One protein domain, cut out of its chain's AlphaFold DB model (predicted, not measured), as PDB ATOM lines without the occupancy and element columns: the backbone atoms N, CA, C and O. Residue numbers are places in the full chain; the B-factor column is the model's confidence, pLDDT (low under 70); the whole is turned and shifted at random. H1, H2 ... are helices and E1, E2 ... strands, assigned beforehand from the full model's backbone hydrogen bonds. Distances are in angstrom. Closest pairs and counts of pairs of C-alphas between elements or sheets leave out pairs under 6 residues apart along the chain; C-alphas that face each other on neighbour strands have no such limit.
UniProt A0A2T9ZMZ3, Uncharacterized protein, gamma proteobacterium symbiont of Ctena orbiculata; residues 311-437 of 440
ATOM      1  N   LYS A 311      20.156  58.496 -21.717       95.88
ATOM      2  CA  LYS A 311      20.283  57.069 -21.460       95.88
ATOM      3  C   LYS A 311      20.935  56.891 -20.103       95.88
ATOM      4  O   LYS A 311      22.039  57.378 -19.882       95.88
ATOM      5  N   PHE A 312      20.251  56.188 -19.218       95.62
ATOM      6  CA  PHE A 312      20.778  55.804 -17.925       95.62
ATOM      7  C   PHE A 312      21.108  54.325 -17.949       95.62
ATOM      8  O   PHE A 312      20.378  53.525 -18.529       95.62
ATOM      9  N   ILE A 313      22.216  53.954 -17.335       91.62
ATOM     10  CA  ILE A 313      22.683  52.583 -17.263       91.62
ATOM     11  C   ILE A 313      22.829  52.175 -15.807       91.62
ATOM     12  O   ILE A 313      23.109  52.986 -14.933       91.62
ATOM     13  N   ASN A 314      22.619  50.896 -15.571       90.19
ATOM     14  CA  ASN A 314      22.958  50.213 -14.347       90.19
ATOM     15  C   ASN A 314      23.816  49.014 -14.738       90.19
ATOM     16  O   ASN A 314      23.604  48.393 -15.781       90.19
ATOM     17  N   ALA A 315      24.797  48.699 -13.919       82.44
ATOM     18  CA  ALA A 315      25.622  47.528 -14.082       82.44
ATOM     19  C   ALA A 315      25.983  46.992 -12.705       82.44
ATOM     20  O   ALA A 315      26.074  47.739 -11.731       82.44
ATOM     21  N   SER A 316      26.158  45.687 -12.657       76.81
ATOM     22  CA  SER A 316      26.655  44.946 -11.516       76.81
ATOM     23  C   SER A 316      27.330  43.686 -12.026       76.81
ATOM     24  O   SER A 316      27.171  43.280 -13.179       76.81
ATOM     25  N   GLY A 317      28.078  43.033 -11.165       64.69
ATOM     26  CA  GLY A 317      28.581  41.712 -11.448       64.69
ATOM     27  C   GLY A 317      29.586  41.242 -10.426       64.69
ATOM     28  O   GLY A 317      30.043  41.976  -9.559       64.69
ATOM     29  N   SER A 318      29.966  39.994 -10.556       58.88
ATOM     30  CA  SER A 318      31.199  39.507  -9.972       58.88
ATOM     31  C   SER A 318      31.715  38.389 -10.858       58.88
ATOM     32  O   SER A 318      31.007  37.897 -11.742       58.88
ATOM     33  N   ALA A 319      32.950  37.978 -10.618       49.25
ATOM     34  CA  ALA A 319      33.500  36.831 -11.314       49.25
ATOM     35  C   ALA A 319      32.724  35.529 -10.985       49.25
ATOM     36  O   ALA A 319      32.485  34.736 -11.890       49.25
ATOM     37  N   ASN A 320      32.183  35.398  -9.761       45.91
ATOM     38  CA  ASN A 320      31.393  34.237  -9.315       45.91
ATOM     39  C   ASN A 320      29.926  34.248  -9.799       45.91
ATOM     40  O   ASN A 320      29.342  33.198 -10.048       45.91
ATOM     41  N   PHE A 321      29.309  35.428  -9.928       51.72
ATOM     42  CA  PHE A 321      27.863  35.572 -10.182       51.72
ATOM     43  C   PHE A 321      27.526  36.001 -11.614       51.72
ATOM     44  O   PHE A 321      26.351  36.101 -11.983       51.72
ATOM     45  N   GLY A 322      28.548  36.267 -12.426       64.12
ATOM     46  CA  GLY A 322      28.377  36.863 -13.737       64.12
ATOM     47  C   GLY A 322      28.136  38.370 -13.689       64.12
ATOM     48  O   GLY A 322      28.019  38.984 -12.630       64.12
ATOM     49  N   SER A 323      28.059  38.989 -14.862       71.69
ATOM     50  CA  SER A 323      27.796  40.417 -15.031       71.69
ATOM     51  C   SER A 323      26.372  40.668 -15.500       71.69
ATOM     52  O   SER A 323      25.858  39.951 -16.357       71.69
ATOM     53  N   HIS A 324      25.775  41.741 -15.009       82.31
ATOM     54  CA  HIS A 324      24.477  42.248 -15.411       82.31
ATOM     55  C   HIS A 324      24.636  43.712 -15.806       82.31
ATOM     56  O   HIS A 324      25.276  44.496 -15.115       82.31
ATOM     57  N   LYS A 325      24.032  44.102 -16.922       86.50
ATOM     58  CA  LYS A 325      23.914  45.496 -17.337       86.50
ATOM     59  C   LYS A 325      22.480  45.738 -17.756       86.50
ATOM     60  O   LYS A 325      21.898  44.951 -18.494       86.50
ATOM     61  N   SER A 326      21.897  46.830 -17.303       92.12
ATOM     62  CA  SER A 326      20.604  47.294 -17.776       92.12
ATOM     63  C   SER A 326      20.681  48.760 -18.169       92.12
ATOM     64  O   SER A 326      21.590  49.479 -17.765       92.12
ATOM     65  N   SER A 327      19.773  49.205 -19.029       95.25
ATOM     66  CA  SER A 327      19.649  50.613 -19.368       95.25
ATOM     67  C   SER A 327      18.197  51.019 -19.517       95.25
ATOM     68  O   SER A 327      17.351  50.204 -19.889       95.25
ATOM     69  N   VAL A 328      17.944  52.284 -19.206       97.62
ATOM     70  CA  VAL A 328      16.682  52.983 -19.404       97.62
ATOM     71  C   VAL A 328      17.005  54.230 -20.213       97.62
ATOM     72  O   VAL A 328      17.675  55.143 -19.732       97.62
ATOM     73  N   ARG A 329      16.566  54.266 -21.467       97.62
ATOM     74  CA  ARG A 329      16.613  55.467 -22.297       97.62
ATOM     75  C   ARG A 329      15.274  56.166 -22.193       97.62
ATOM     76  O   ARG A 329      14.277  55.615 -22.637       97.62
ATOM     77  N   LEU A 330      15.272  57.371 -21.645       97.62
ATOM     78  CA  LEU A 330      14.116  58.259 -21.649       97.62
ATOM     79  C   LEU A 330      14.320  59.288 -22.759       97.62
ATOM     80  O   LEU A 330      15.424  59.818 -22.920       97.62
ATOM     81  N   MET A 331      13.284  59.511 -23.563       97.38
ATOM     82  CA  MET A 331      13.319  60.404 -24.720       97.38
ATOM     83  C   MET A 331      12.442  61.640 -24.500       97.38
ATOM     84  O   MET A 331      11.426  61.592 -23.798       97.38
ATOM     85  N   SER A 332      12.811  62.748 -25.151       96.88
ATOM     86  CA  SER A 332      12.101  64.032 -25.059       96.88
ATOM     87  C   SER A 332      10.655  63.975 -25.562       96.88
ATOM     88  O   SER A 332       9.820  64.762 -25.130       96.88
ATOM     89  N   ASN A 333      10.337  63.019 -26.432       96.69
ATOM     90  CA  ASN A 333       8.984  62.767 -26.927       96.69
ATOM     91  C   ASN A 333       8.113  61.936 -25.960       96.69
ATOM     92  O   ASN A 333       7.029  61.512 -26.345       96.69
ATOM     93  N   GLY A 334       8.580  61.661 -24.736       97.38
ATOM     94  CA  GLY A 334       7.833  60.881 -23.744       97.38
ATOM     95  C   GLY A 334       7.884  59.369 -23.972       97.38
ATOM     96  O   GLY A 334       7.129  58.631 -23.352       97.38
ATOM     97  N   ARG A 335       8.765  58.881 -24.852       98.19
ATOM     98  CA  ARG A 335       8.985  57.444 -25.069       98.19
ATOM     99  C   ARG A 335      10.132  56.925 -24.203       98.19
ATOM    100  O   ARG A 335      11.078  57.663 -23.919       98.19
ATOM    101  N   PHE A 336      10.111  55.642 -23.857       98.19
ATOM    102  CA  PHE A 336      11.245  54.966 -23.226       98.19
ATOM    103  C   PHE A 336      11.705  53.734 -24.010       98.19
ATOM    104  O   PHE A 336      10.933  53.134 -24.754       98.19
ATOM    105  N   GLU A 337      12.963  53.343 -23.807       98.19
ATOM    106  CA  GLU A 337      13.507  52.042 -24.206       98.19
ATOM    107  C   GLU A 337      14.254  51.413 -23.025       98.19
ATOM    108  O   GLU A 337      15.051  52.070 -22.354       98.19
ATOM    109  N   LEU A 338      14.022  50.125 -22.792       97.00
ATOM    110  CA  LEU A 338      14.730  49.309 -21.817       97.00
ATOM    111  C   LEU A 338      15.689  48.375 -22.548       97.00
ATOM    112  O   LEU A 338      15.356  47.796 -23.584       97.00
ATOM    113  N   SER A 339      16.871  48.169 -21.980       95.25
ATOM    114  CA  SER A 339      17.752  47.083 -22.400       95.25
ATOM    115  C   SER A 339      18.302  46.349 -21.191       95.25
ATOM    116  O   SER A 339      18.585  46.964 -20.166       95.25
ATOM    117  N   ARG A 340      18.510  45.043 -21.305       91.81
ATOM    118  CA  ARG A 340      19.134  44.218 -20.269       91.81
ATOM    119  C   ARG A 340      20.063  43.223 -20.934       91.81
ATOM    120  O   ARG A 340      19.654  42.560 -21.877       91.81
ATOM    121  N   SER A 341      21.273  43.093 -20.426       83.88
ATOM    122  CA  SER A 341      22.211  42.053 -20.811       83.88
ATOM    123  C   SER A 341      22.764  41.384 -19.566       83.88
ATOM    124  O   SER A 341      23.063  42.057 -18.580       83.88
ATOM    125  N   SER A 342      22.927  40.073 -19.616       80.94
ATOM    126  CA  SER A 342      23.588  39.300 -18.578       80.94
ATOM    127  C   SER A 342      24.594  38.341 -19.194       80.94
ATOM    128  O   SER A 342      24.431  37.873 -20.322       80.94
ATOM    129  N   LEU A 343      25.640  38.050 -18.439       72.81
ATOM    130  CA  LEU A 343      26.618  37.019 -18.730       72.81
ATOM    131  C   LEU A 343      26.864  36.280 -17.425       72.81
ATOM    132  O   LEU A 343      27.345  36.888 -16.484       72.81
ATOM    133  N   MET A 344      26.539  34.999 -17.367       66.12
ATOM    134  CA  MET A 344      26.839  34.110 -16.254       66.12
ATOM    135  C   MET A 344      27.912  33.121 -16.696       66.12
ATOM    136  O   MET A 344      27.813  32.532 -17.774       66.12
ATOM    137  N   GLY A 345      28.931  32.933 -15.865       55.56
ATOM    138  CA  GLY A 345      29.937  31.899 -16.053       55.56
ATOM    139  C   GLY A 345      30.062  31.089 -14.777       55.56
ATOM    140  O   GLY A 345      30.325  31.657 -13.727       55.56
ATOM    141  N   GLY A 346      29.840  29.780 -14.875       43.38
ATOM    142  CA  GLY A 346      30.082  28.832 -13.793       43.38
ATOM    143  C   GLY A 346      31.242  27.919 -14.169       43.38
ATOM    144  O   GLY A 346      31.205  27.252 -15.208       43.38
ATOM    145  N   GLY A 347      32.273  27.889 -13.331       38.25
ATOM    146  CA  GLY A 347      33.396  26.972 -13.470       38.25
ATOM    147  C   GLY A 347      34.180  26.922 -12.173       38.25
ATOM    148  O   GLY A 347      34.953  27.832 -11.897       38.25
ATOM    149  N   GLY A 348      33.960  25.867 -11.388       31.73
ATOM    150  CA  GLY A 348      34.789  25.570 -10.230       31.73
ATOM    151  C   GLY A 348      36.265  25.542 -10.617       31.73
ATOM    152  O   GLY A 348      36.637  25.207 -11.745       31.73
ATOM    153  N   ILE A 349      37.103  25.920  -9.663       28.22
ATOM    154  CA  ILE A 349      38.541  25.710  -9.743       28.22
ATOM    155  C   ILE A 349      38.774  24.210  -9.980       28.22
ATOM    156  O   ILE A 349      38.077  23.371  -9.409       28.22
ATOM    157  N   ILE A 350      39.809  23.915 -10.769       30.72
ATOM    158  CA  ILE A 350      40.353  22.600 -11.135       30.72
ATOM    159  C   ILE A 350      39.790  22.028 -12.454       30.72
ATOM    160  O   ILE A 350      38.596  21.848 -12.665       30.72
ATOM    161  N   ASP A 351      40.740  21.732 -13.336       34.84
ATOM    162  CA  ASP A 351      40.714  21.267 -14.727       34.84
ATOM    163  C   ASP A 351      40.016  19.897 -14.968       34.84
ATOM    164  O   ASP A 351      40.483  19.072 -15.750       34.84
ATOM    165  N   ILE A 352      38.907  19.601 -14.271       36.50
ATOM    166  CA  ILE A 352      38.243  18.277 -14.258       36.50
ATOM    167  C   ILE A 352      36.731  18.391 -14.573       36.50
ATOM    168  O   ILE A 352      35.915  17.618 -14.076       36.50
ATOM    169  N   GLY A 353      36.299  19.336 -15.420       46.56
ATOM    170  CA  GLY A 353      34.883  19.403 -15.818       46.56
ATOM    171  C   GLY A 353      34.525  20.386 -16.941       46.56
ATOM    172  O   GLY A 353      35.310  21.279 -17.261       46.56
ATOM    173  N   PRO A 354      33.342  20.227 -17.575       50.31
ATOM    174  CA  PRO A 354      32.844  21.162 -18.583       50.31
ATOM    175  C   PRO A 354      32.475  22.516 -17.954       50.31
ATOM    176  O   PRO A 354      31.745  22.575 -16.966       50.31
ATOM    177  N   LYS A 355      32.940  23.611 -18.560       59.69
ATOM    178  CA  LYS A 355      32.585  24.995 -18.207       59.69
ATOM    179  C   LYS A 355      31.260  25.370 -18.857       59.69
ATOM    180  O   LYS A 355      31.081  25.094 -20.042       59.69
ATOM    181  N   VAL A 356      30.361  26.023 -18.121       62.84
ATOM    182  CA  VAL A 356      29.073  26.503 -18.650       62.84
ATOM    183  C   VAL A 356      29.067  28.028 -18.673       62.84
ATOM    184  O   VAL A 356      29.229  28.678 -17.641       62.84
ATOM    185  N   LEU A 357      28.863  28.597 -19.859       66.38
ATOM    186  CA  LEU A 357      28.700  30.030 -20.085       66.38
ATOM    187  C   LEU A 357      27.283  30.291 -20.587       66.38
ATOM    188  O   LEU A 357      26.852  29.688 -21.565       66.38
ATOM    189  N   ALA A 358      26.563  31.202 -19.946       69.38
ATOM    190  CA  ALA A 358      25.243  31.638 -20.373       69.38
ATOM    191  C   ALA A 358      25.239  33.152 -20.582       69.38
ATOM    192  O   ALA A 358      25.728  33.902 -19.748       69.38
ATOM    193  N   SER A 359      24.666  33.623 -21.681       77.00
ATOM    194  CA  SER A 359      24.459  35.044 -21.947       77.00
ATOM    195  C   SER A 359      23.007  35.308 -22.304       77.00
ATOM    196  O   SER A 359      22.339  34.483 -22.931       77.00
ATOM    197  N   GLY A 360      22.505  36.462 -21.893       84.00
ATOM    198  CA  GLY A 360      21.169  36.936 -22.202       84.00
ATOM    199  C   GLY A 360      21.225  38.386 -22.649       84.00
ATOM    200  O   GLY A 360      22.007  39.170 -22.128       84.00
ATOM    201  N   HIS A 361      20.381  38.751 -23.604       89.31
ATOM    202  CA  HIS A 361      20.158  40.128 -24.024       89.31
ATOM    203  C   HIS A 361      18.672  40.336 -24.294       89.31
ATOM    204  O   HIS A 361      18.028  39.472 -24.881       89.31
ATOM    205  N   SER A 362      18.109  41.456 -23.871       93.88
ATOM    206  CA  SER A 362      16.715  41.824 -24.105       93.88
ATOM    207  C   SER A 362      16.640  43.319 -24.367       93.88
ATOM    208  O   SER A 362      17.122  44.107 -23.557       93.88
ATOM    209  N   ASP A 363      16.059  43.707 -25.496       94.81
ATOM    210  CA  ASP A 363      15.835  45.102 -25.882       94.81
ATOM    211  C   ASP A 363      14.537  45.238 -26.697       94.81
ATOM    212  O   ASP A 363      13.729  44.304 -26.756       94.81
ATOM    213  N   LYS A 364      14.317  46.391 -27.338       93.62
ATOM    214  CA  LYS A 364      13.144  46.642 -28.191       93.62
ATOM    215  C   LYS A 364      12.997  45.696 -29.393       93.62
ATOM    216  O   LYS A 364      11.927  45.637 -29.985       93.62
ATOM    217  N   THR A 365      14.046  44.964 -29.770       93.56
ATOM    218  CA  THR A 365      14.031  43.962 -30.852       93.56
ATOM    219  C   THR A 365      13.717  42.550 -30.351       93.56
ATOM    220  O   THR A 365      13.565  41.628 -31.153       93.56
ATOM    221  N   GLY A 366      13.619  42.375 -29.029       92.12
ATOM    222  CA  GLY A 366      13.298  41.116 -28.374       92.12
ATOM    223  C   GLY A 366      14.440  40.543 -27.546       92.12
ATOM    224  O   GLY A 366      15.460  41.183 -27.291       92.12
ATOM    225  N   THR A 367      14.241  39.313 -27.091       93.56
ATOM    226  CA  THR A 367      15.139  38.618 -26.170       93.56
ATOM    227  C   THR A 367      15.953  37.560 -26.902       93.56
ATOM    228  O   THR A 367      15.416  36.791 -27.696       93.56
ATOM    229  N   ARG A 368      17.248  37.489 -26.612       90.44
ATOM    230  CA  ARG A 368      18.184  36.474 -27.094       90.44
ATOM    231  C   ARG A 368      18.902  35.869 -25.902       90.44
ATOM    232  O   ARG A 368      19.309  36.596 -25.001       90.44
ATOM    233  N   SER A 369      19.074  34.557 -25.890       86.81
ATOM    234  CA  SER A 369      19.864  33.887 -24.859       86.81
ATOM    235  C   SER A 369      20.698  32.789 -25.486       86.81
ATOM    236  O   SER A 369      20.182  32.048 -26.317       86.81
ATOM    237  N   THR A 370      21.955  32.678 -25.079       79.44
ATOM    238  CA  THR A 370      22.894  31.666 -25.566       79.44
ATOM    239  C   THR A 370      23.508  30.958 -24.376       79.44
ATOM    240  O   THR A 370      23.985  31.619 -23.460       79.44
ATOM    241  N   VAL A 371      23.517  29.632 -24.391       78.19
ATOM    242  CA  VAL A 371      24.222  28.799 -23.415       78.19
ATOM    243  C   VAL A 371      25.249  27.969 -24.168       78.19
ATOM    244  O   VAL A 371      24.923  27.369 -25.190       78.19
ATOM    245  N   THR A 372      26.479  27.932 -23.677       69.19
ATOM    246  CA  THR A 372      27.597  27.198 -24.264       69.19
ATOM    247  C   THR A 372      28.280  26.376 -23.184       69.19
ATOM    248  O   THR A 372      28.536  26.872 -22.088       69.19
ATOM    249  N   THR A 373      28.588  25.123 -23.497       65.81
ATOM    250  CA  THR A 373      29.380  24.231 -22.657       65.81
ATOM    251  C   THR A 373      30.703  23.921 -23.346       65.81
ATOM    252  O   THR A 373      30.731  23.588 -24.532       65.81
ATOM    253  N   VAL A 374      31.812  24.071 -22.619       59.31
ATOM    254  CA  VAL A 374      33.168  23.866 -23.147       59.31
ATOM    255  C   VAL A 374      33.971  23.003 -22.179       59.31
ATOM    256  O   VAL A 374      34.201  23.392 -21.038       59.31
ATOM    257  N   GLY A 375      34.423  21.838 -22.630       57.94
ATOM    258  CA  GLY A 375      35.360  20.970 -21.919       57.94
ATOM    259  C   GLY A 375      36.330  20.293 -22.887       57.94
ATOM    260  O   GLY A 375      36.116  20.309 -24.095       57.94
ATOM    261  N   SER A 376      37.375  19.652 -22.354       52.25
ATOM    262  CA  SER A 376      38.474  19.041 -23.133       52.25
ATOM    263  C   SER A 376      38.011  18.052 -24.228       52.25
ATOM    264  O   SER A 376      38.728  17.814 -25.196       52.25
ATOM    265  N   ARG A 377      36.797  17.485 -24.108       52.47
ATOM    266  CA  ARG A 377      36.204  16.539 -25.078       52.47
ATOM    267  C   ARG A 377      34.727  16.786 -25.417       52.47
ATOM    268  O   ARG A 377      34.128  15.977 -26.116       52.47
ATOM    269  N   ILE A 378      34.113  17.853 -24.899       58.56
ATOM    270  CA  ILE A 378      32.677  18.137 -25.066       58.56
ATOM    271  C   ILE A 378      32.517  19.621 -25.389       58.56
ATOM    272  O   ILE A 378      32.914  20.473 -24.598       58.56
ATOM    273  N   GLY A 379      31.925  19.914 -26.546       63.16
ATOM    274  CA  GLY A 379      31.538  21.257 -26.962       63.16
ATOM    275  C   GLY A 379      30.099  21.237 -27.459       63.16
ATOM    276  O   GLY A 379      29.756  20.431 -28.321       63.16
ATOM    277  N   GLY A 380      29.250  22.095 -26.903       65.62
ATOM    278  CA  GLY A 380      27.849  22.194 -27.301       65.62
ATOM    279  C   GLY A 380      27.262  23.547 -26.929       65.62
ATOM    280  O   GLY A 380      27.738  24.217 -26.016       65.62
ATOM    281  N   GLY A 381      26.227  23.978 -27.641       79.56
ATOM    282  CA  GLY A 381      25.563  25.235 -27.333       79.56
ATOM    283  C   GLY A 381      24.130  25.272 -27.829       79.56
ATOM    284  O   GLY A 381      23.763  24.574 -28.769       79.56
ATOM    285  N   SER A 382      23.320  26.091 -27.173       79.38
ATOM    286  CA  SER A 382      21.944  26.366 -27.563       79.38
ATOM    287  C   SER A 382      21.709  27.867 -27.542       79.38
ATOM    288  O   SER A 382      22.150  28.560 -26.626       79.38
ATOM    289  N   SER A 383      21.006  28.367 -28.552       86.94
ATOM    290  CA  SER A 383      20.585  29.761 -28.629       86.94
ATOM    291  C   SER A 383      19.078  29.841 -28.813       86.94
ATOM    292  O   SER A 383      18.514  29.118 -29.633       86.94
ATOM    293  N   SER A 384      18.432  30.757 -28.103       90.56
ATOM    294  CA  SER A 384      17.016  31.075 -28.273       90.56
ATOM    295  C   SER A 384      16.840  32.547 -28.621       90.56
ATOM    296  O   SER A 384      17.601  33.407 -28.172       90.56
ATOM    297  N   LYS A 385      15.820  32.842 -29.429       93.25
ATOM    298  CA  LYS A 385      15.398  34.202 -29.768       93.25
ATOM    299  C   LYS A 385      13.882  34.299 -29.644       93.25
ATOM    300  O   LYS A 385      13.163  33.432 -30.128       93.25
ATOM    301  N   ARG A 386      13.400  35.365 -29.012       92.44
ATOM    302  CA  ARG A 386      11.980  35.696 -28.862       92.44
ATOM    303  C   ARG A 386      11.740  37.101 -29.386       92.44
ATOM    304  O   ARG A 386      12.521  37.999 -29.094       92.44
ATOM    305  N   ASN A 387      10.661  37.291 -30.138       93.75
ATOM    306  CA  ASN A 387      10.257  38.603 -30.643       93.75
ATOM    307  C   ASN A 387       9.333  39.309 -29.639       93.75
ATOM    308  O   ASN A 387       8.177  39.592 -29.924       93.75
ATOM    309  N   ASP A 388       9.826  39.509 -28.417       93.06
ATOM    310  CA  ASP A 388       9.068  40.053 -27.284       93.06
ATOM    311  C   ASP A 388       9.480  41.490 -26.932       93.06
ATOM    312  O   ASP A 388       9.311  41.929 -25.798       93.06
ATOM    313  N   GLY A 389      10.029  42.228 -27.902       94.19
ATOM    314  CA  GLY A 389      10.631  43.543 -27.683       94.19
ATOM    315  C   GLY A 389       9.649  44.650 -27.296       94.19
ATOM    316  O   GLY A 389      10.049  45.610 -26.647       94.19
ATOM    317  N   ALA A 390       8.354  44.486 -27.592       95.62
ATOM    318  CA  ALA A 390       7.304  45.447 -27.236       95.62
ATOM    319  C   ALA A 390       7.144  45.668 -25.715       95.62
ATOM    320  O   ALA A 390       6.605  46.683 -25.299       95.62
ATOM    321  N   LYS A 391       7.645  44.751 -24.871       95.06
ATOM    322  CA  LYS A 391       7.699  44.919 -23.401       95.06
ATOM    323  C   LYS A 391       8.883  45.768 -22.908       95.06
ATOM    324  O   LYS A 391       9.096  45.897 -21.708       95.06
ATOM    325  N   ASN A 392       9.744  46.208 -23.823       96.88
ATOM    326  CA  ASN A 392      10.968  46.954 -23.535       96.88
ATOM    327  C   ASN A 392      10.914  48.366 -24.145       96.88
ATOM    328  O   ASN A 392      11.937  49.035 -24.237       96.88
ATOM    329  N   THR A 393       9.753  48.813 -24.611       98.06
ATOM    330  CA  THR A 393       9.539  50.136 -25.210       98.06
ATOM    331  C   THR A 393       8.115  50.580 -24.921       98.06
ATOM    332  O   THR A 393       7.227  49.744 -24.763       98.06
ATOM    333  N   GLY A 394       7.897  51.887 -24.842       98.19
ATOM    334  CA  GLY A 394       6.582  52.436 -24.557       98.19
ATOM    335  C   GLY A 394       6.598  53.938 -24.335       98.19
ATOM    336  O   GLY A 394       7.574  54.612 -24.673       98.19
ATOM    337  N   ALA A 395       5.519  54.457 -23.758       98.44
ATOM    338  CA  ALA A 395       5.407  55.829 -23.275       98.44
ATOM    339  C   ALA A 395       5.624  55.892 -21.754       98.44
ATOM    340  O   ALA A 395       5.281  54.952 -21.038       98.44
ATOM    341  N   TYR A 396       6.193  56.987 -21.256       98.31
ATOM    342  CA  TYR A 396       6.342  57.230 -19.825       98.31
ATOM    343  C   TYR A 396       5.781  58.590 -19.419       98.31
ATOM    344  O   TYR A 396       5.802  59.549 -20.191       98.31
ATOM    345  N   GLU A 397       5.342  58.664 -18.170       98.12
ATOM    346  CA  GLU A 397       4.893  59.883 -17.506       98.12
ATOM    347  C   GLU A 397       5.576  59.972 -16.144       98.12
ATOM    348  O   GLU A 397       5.763  58.962 -15.463       98.12
ATOM    349  N   ILE A 398       5.978  61.180 -15.763       98.00
ATOM    350  CA  ILE A 398       6.602  61.458 -14.470       98.00
ATOM    351  C   ILE A 398       5.682  62.404 -13.717       98.00
ATOM    352  O   ILE A 398       5.232  63.399 -14.284       98.00
ATOM    353  N   ASP A 399       5.414  62.094 -12.453       97.31
ATOM    354  CA  ASP A 399       4.706  62.983 -11.534       97.31
ATOM    355  C   ASP A 399       5.269  62.806 -10.120       97.31
ATOM    356  O   ASP A 399       5.123  61.752  -9.488       97.31
ATOM    357  N   GLY A 400       5.995  63.821  -9.656       97.38
ATOM    358  CA  GLY A 400       6.670  63.803  -8.367       97.38
ATOM    359  C   GLY A 400       7.666  62.646  -8.252       97.38
ATOM    360  O   GLY A 400       8.608  62.514  -9.035       97.38
ATOM    361  N   PHE A 401       7.445  61.793  -7.253       98.19
ATOM    362  CA  PHE A 401       8.257  60.604  -6.986       98.19
ATOM    363  C   PHE A 401       7.766  59.340  -7.716       98.19
ATOM    364  O   PHE A 401       8.052  58.219  -7.290       98.19
ATOM    365  N   THR A 402       7.000  59.500  -8.795       98.38
ATOM    366  CA  THR A 402       6.432  58.383  -9.557       98.38
ATOM    367  C   THR A 402       6.832  58.460 -11.020       98.38
ATOM    368  O   THR A 402       6.710  59.513 -11.644       98.38
ATOM    369  N   ILE A 403       7.238  57.322 -11.586       98.19
ATOM    370  CA  ILE A 403       7.276  57.112 -13.034       98.19
ATOM    371  C   ILE A 403       6.238  56.061 -13.411       98.19
ATOM    372  O   ILE A 403       6.226  54.956 -12.869       98.19
ATOM    373  N   GLN A 404       5.359  56.400 -14.344       98.00
ATOM    374  CA  GLN A 404       4.426  55.469 -14.955       98.00
ATOM    375  C   GLN A 404       4.947  55.073 -16.328       98.00
ATOM    376  O   GLN A 404       5.301  55.929 -17.131       98.00
ATOM    377  N   MET A 405       4.997  53.774 -16.597       97.88
ATOM    378  CA  MET A 405       5.469  53.220 -17.860       97.88
ATOM    379  C   MET A 405       4.350  52.415 -18.515       97.88
ATOM    380  O   MET A 405       3.914  51.393 -17.976       97.88
ATOM    381  N   HIS A 406       3.930  52.878 -19.689       98.31
ATOM    382  CA  HIS A 406       2.946  52.257 -20.571       98.31
ATOM    383  C   HIS A 406       3.683  51.576 -21.721       98.31
ATOM    384  O   HIS A 406       4.125  52.234 -22.662       98.31
ATOM    385  N   HIS A 407       3.874  50.266 -21.629       98.19
ATOM    386  CA  HIS A 407       4.590  49.481 -22.634       98.19
ATOM    387  C   HIS A 407       3.769  49.305 -23.911       98.19
ATOM    388  O   HIS A 407       2.544  49.201 -23.868       98.19
ATOM    389  N   ASP A 408       4.449  49.155 -25.048       97.94
ATOM    390  CA  ASP A 408       3.809  48.930 -26.352       97.94
ATOM    391  C   ASP A 408       3.054  47.581 -26.414       97.94
ATOM    392  O   ASP A 408       2.223  47.370 -27.294       97.94
ATOM    393  N   ASN A 409       3.305  46.661 -25.472       95.88
ATOM    394  CA  ASN A 409       2.537  45.419 -25.313       95.88
ATOM    395  C   ASN A 409       1.282  45.556 -24.422       95.88
ATOM    396  O   ASN A 409       0.655  44.543 -24.114       95.88
ATOM    397  N   GLY A 410       0.945  46.768 -23.970       96.81
ATOM    398  CA  GLY A 410      -0.212  47.055 -23.117       96.81
ATOM    399  C   GLY A 410       0.026  46.886 -21.611       96.81
ATOM    400  O   GLY A 410      -0.875  47.177 -20.826       96.81
ATOM    401  N   LEU A 411       1.213  46.443 -21.176       96.44
ATOM    402  CA  LEU A 411       1.557  46.423 -19.752       96.44
ATOM    403  C   LEU A 411       1.694  47.861 -19.234       96.44
ATOM    404  O   LEU A 411       2.421  48.666 -19.811       96.44
ATOM    405  N   VAL A 412       1.069  48.154 -18.098       96.19
ATOM    406  CA  VAL A 412       1.223  49.432 -17.396       96.19
ATOM    407  C   VAL A 412       1.712  49.154 -15.985       96.19
ATOM    408  O   VAL A 412       1.175  48.286 -15.298       96.19
ATOM    409  N   HIS A 413       2.732  49.882 -15.547       94.06
ATOM    410  CA  HIS A 413       3.199  49.829 -14.165       94.06
ATOM    411  C   HIS A 413       3.709  51.196 -13.708       94.06
ATOM    412  O   HIS A 413       4.067  52.043 -14.527       94.06
ATOM    413  N   ARG A 414       3.686  51.414 -12.392       95.75
ATOM    414  CA  ARG A 414       4.101  52.653 -11.727       95.75
ATOM    415  C   ARG A 414       5.199  52.321 -10.734       95.75
ATOM    416  O   ARG A 414       4.982  51.473  -9.874       95.75
ATOM    417  N   GLU A 415       6.334  52.987 -10.809       96.44
ATOM    418  CA  GLU A 415       7.490  52.720  -9.954       96.44
ATOM    419  C   GLU A 415       7.913  53.971  -9.201       96.44
ATOM    420  O   GLU A 415       7.688  55.093  -9.668       96.44
ATOM    421  N   LEU A 416       8.532  53.769  -8.032       97.81
ATOM    422  CA  LEU A 416       9.215  54.852  -7.332       97.81
ATOM    423  C   LEU A 416      10.249  55.446  -8.288       97.81
ATOM    424  O   LEU A 416      11.052  54.709  -8.854       97.81
ATOM    425  N   PHE A 417      10.221  56.761  -8.455       98.25
ATOM    426  CA  PHE A 417      11.161  57.506  -9.276       98.25
ATOM    427  C   PHE A 417      11.738  58.662  -8.482       98.25
ATOM    428  O   PHE A 417      11.001  59.397  -7.834       98.25
ATOM    429  N   LEU A 418      13.048  58.856  -8.553       97.94
ATOM    430  CA  LEU A 418      13.693  60.048  -8.014       97.94
ATOM    431  C   LEU A 418      15.003  60.324  -8.738       97.94
ATOM    432  O   LEU A 418      15.648  59.403  -9.245       97.94
ATOM    433  N   PHE A 419      15.417  61.584  -8.741       97.50
ATOM    434  CA  PHE A 419      16.812  61.943  -8.956       97.50
ATOM    435  C   PHE A 419      17.532  61.927  -7.609       97.50
ATOM    436  O   PHE A 419      16.981  62.357  -6.592       97.50
ATOM    437  N   GLU A 420      18.765  61.431  -7.593       94.50
ATOM    438  CA  GLU A 420      19.539  61.354  -6.348       94.50
ATOM    439  C   GLU A 420      19.935  62.740  -5.823       94.50
ATOM    440  O   GLU A 420      20.046  62.933  -4.617       94.50
ATOM    441  N   ASP A 421      20.125  63.697  -6.731       93.44
ATOM    442  CA  ASP A 421      20.451  65.092  -6.455       93.44
ATOM    443  C   ASP A 421      20.042  65.999  -7.637       93.44
ATOM    444  O   ASP A 421      19.612  65.530  -8.699       93.44
ATOM    445  N   ASP A 422      20.217  67.314  -7.475       91.88
ATOM    446  CA  ASP A 422      19.890  68.327  -8.490       91.88
ATOM    447  C   ASP A 422      20.714  68.217  -9.783       91.88
ATOM    448  O   ASP A 422      20.321  68.764 -10.815       91.88
ATOM    449  N   SER A 423      21.844  67.497  -9.779       90.38
ATOM    450  CA  SER A 423      22.641  67.296 -10.996       90.38
ATOM    451  C   SER A 423      21.950  66.366 -11.991       90.38
ATOM    452  O   SER A 423      22.336  66.335 -13.163       90.38
ATOM    453  N   LYS A 424      20.958  65.586 -11.529       92.25
ATOM    454  CA  LYS A 424      20.180  64.623 -12.325       92.25
ATOM    455  C   LYS A 424      21.043  63.607 -13.082       92.25
ATOM    456  O   LYS A 424      20.614  63.014 -14.071       92.25
ATOM    457  N   LYS A 425      22.274  63.379 -12.611       91.31
ATOM    458  CA  LYS A 425      23.209  62.405 -13.192       91.31
ATOM    459  C   LYS A 425      22.894  60.972 -12.780       91.31
ATOM    460  O   LYS A 425      23.367  60.044 -13.440       91.31
ATOM    461  N   ARG A 426      22.125  60.792 -11.704       93.81
ATOM    462  CA  ARG A 426      21.660  59.497 -11.210       93.81
ATOM    463  C   ARG A 426      20.166  59.544 -10.927       93.81
ATOM    464  O   ARG A 426      19.664  60.531 -10.389       93.81
ATOM    465  N   ILE A 427      19.486  58.479 -11.324       96.75
ATOM    466  CA  ILE A 427      18.068  58.249 -11.059       96.75
ATOM    467  C   ILE A 427      17.906  56.937 -10.307       96.75
ATOM    468  O   ILE A 427      18.713  56.022 -10.469       96.75
ATOM    469  N   VAL A 428      16.832  56.822  -9.542       97.38
ATOM    470  CA  VAL A 428      16.375  55.545  -8.999       97.38
ATOM    471  C   VAL A 428      15.019  55.223  -9.590       97.38
ATOM    472  O   VAL A 428      14.153  56.091  -9.653       97.38
ATOM    473  N   ILE A 429      14.866  53.980 -10.043       96.56
ATOM    474  CA  ILE A 429      13.588  53.404 -10.457       96.56
ATOM    475  C   ILE A 429      13.373  52.145  -9.616       96.56
ATOM    476  O   ILE A 429      14.179  51.212  -9.688       96.56
ATOM    477  N   GLY A 430      12.325  52.138  -8.793       93.44
ATOM    478  CA  GLY A 430      12.083  51.086  -7.805       93.44
ATOM    479  C   GLY A 430      13.213  51.031  -6.772       93.44
ATOM    480  O   GLY A 430      13.385  51.959  -5.987       93.44
ATOM    481  N   ASP A 431      13.999  49.954  -6.790       89.56
ATOM    482  CA  ASP A 431      15.164  49.733  -5.918       89.56
ATOM    483  C   ASP A 431      16.509  49.758  -6.671       89.56
ATOM    484  O   ASP A 431      17.542  49.339  -6.144       89.56
ATOM    485  N   THR A 432      16.515  50.236  -7.919       92.69
ATOM    486  CA  THR A 432      17.699  50.215  -8.784       92.69
ATOM    487  C   THR A 432      18.182  51.625  -9.102       92.69
ATOM    488  O   THR A 432      17.436  52.441  -9.642       92.69
ATOM    489  N   VAL A 433      19.462  51.895  -8.824       94.06
ATOM    490  CA  VAL A 433      20.135  53.139  -9.228       94.06
ATOM    491  C   VAL A 433      20.657  53.011 -10.651       94.06
ATOM    492  O   VAL A 433      21.400  52.078 -10.962       94.06
ATOM    493  N   TYR A 434      20.342  53.988 -11.490       94.12
ATOM    494  CA  TYR A 434      20.928  54.163 -12.809       94.12
ATOM    495  C   TYR A 434      21.697  55.483 -12.874       94.12
ATOM    496  O   TYR A 434      21.325  56.466 -12.239       94.12
ATOM    497  N   TRP A 435      22.749  55.536 -13.683       91.50
ATOM    498  CA  TRP A 435      23.536  56.745 -13.928       91.50
ATOM    499  C   TRP A 435      23.602  57.064 -15.416       91.50
ATOM    500  O   TRP A 435      23.482  56.171 -16.248       91.50
ATOM    501  N   VAL A 436      23.788  58.338 -15.764       91.31
ATOM    502  CA  VAL A 436      23.897  58.768 -17.166       91.31
ATOM    503  C   VAL A 436      25.038  58.022 -17.866       91.31
ATOM    504  O   VAL A 436      26.171  57.988 -17.376       91.31
ATOM    505  N   ASP A 437      24.727  57.448 -19.029       84.12
ATOM    506  CA  ASP A 437      25.684  56.837 -19.948       84.12
ATOM    507  C   ASP A 437      26.575  57.944 -20.518       84.12
ATOM    508  O   ASP A 437      26.195  58.673 -21.436       84.12
TER     509      ASP A 437
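AT A GLANCE: This is residues 311 to 437 of the 440 residues of an uncharacterized protein of gamma proteobacterium symbiont of Ctena orbiculata (UniProt A0A2T9ZMZ3). A small closed barrel of strands at one end of the domain runs out along one wall into a long, nearly flat slab of antiparallel strands. Round the barrel go E1, E2, E3, E7, E8, E9, E10 and E11 and back to E1; E4, E5 and E6 lie outside this ring and widen the slab beside E3, and the tiny helix H1 sits where slab and barrel join. The printed part has 127 residues with one named helix and eleven named strands, in the order E1 to E6, H1, E7 to E11, and the class is mostly strand. The whole is loose, with a radius of gyration of the C-alphas of 18.0 A, and elongated, spanning 57 by 32 by 20 A.

IN THESE COORDINATES: The longest strand is E3, residues 335 to 346, 37.3 A from C-alpha 335 at (8.985, 57.444, -25.069) to C-alpha 346 at (30.082, 28.832, -13.793). Before it come E1, residues 311 to 318, 23.7 A, with C-alpha 311 at (20.283, 57.069, -21.460), and E2, residues 322 to 330, 26.9 A. After it come E4, residues 355 to 363, 27.3 A; E5, residues 366 to 375, 30.6 A; and E6, residues 378 to 386, 27.4 A. H1, residues 389 to 392, is followed by E7, residues 393 to 399, E8, residues 402 to 407, and E9, residues 412 to 419, 21.7 A. E10 is residues 426 to 429, and E11 is residues 432 to 436, ending with C-alpha 436 at (23.897, 58.768, -17.166).

HOW THE PARTS SIT: E1 to E6 form one meander, each strand the antiparallel neighbour of the one before, and E7 to E11 form a second. E3 has three neighbours: E2 lies on one side of it, beside residues 336 to 345, and on the other side lie E7, beside residues 335 to 337, and E4, beside residues 338 to 346. The hairpin of E2 and E3 has N 325 and O 341 at 2.8 A, and the hairpin of E3 and E4 has N 342 and O 360 at 2.8 A. E3 and E7, with 113 degrees between their directions, have N 336 and O 394 at 2.9 A. In the hairpin of E4 and E5, N 359 and O 370 are 2.8 A apart; in that of E5 and E6, N 371 and O 382 are 2.8 A apart. E6 and E7 are apart, and E4 and E7 are only just apart, their closest C-alphas at 8.1 A. Round the ring, the hairpin of E7 and E8 has N 397 and O 404 at 2.9 A, and that of E8 and E9 has N 405 and O 413 at 2.9 A. E9 bends by 51 degrees at residue 416, pairing with E8 over residues 412 to 416 and with E10 over 417 to 419. N 428 and O 418 are 2.9 A apart in the hairpin of E9 and E10, and N 434 and O 427 are 2.8 A apart in that of E10 and E11. E11 and E1 close the barrel with N 313 and O 435 at 2.8 A, and the hairpin of E1 and E2 has N 314 and O 326 at 2.8 A. H1 is on the barrel at the sheet's level, with a height over the sheet of 1.8 A; the closest C-alphas of E5 and H1, those of Gly 366 and Gly 389, are 3.7 A apart. H1 is too short for an O i to N i+4 pair, and its one O i to N i+3 pair is within hydrogen-bond range.

THE WHOLE: The two C-alphas farthest apart are those of Arg 377 and Gly 400, at 58.2 A, while the first and last printed C-alphas, Lys 311 and Asp 437, are 5.6 A apart. The printed part has no cut and no long link; the links from E3 to E4 and from E9 to E10 are short, the others tight. The mean pLDDT of the printed part is 83.4, with values under 70 at residues 317 to 322, 344 to 358 and 372 to 380.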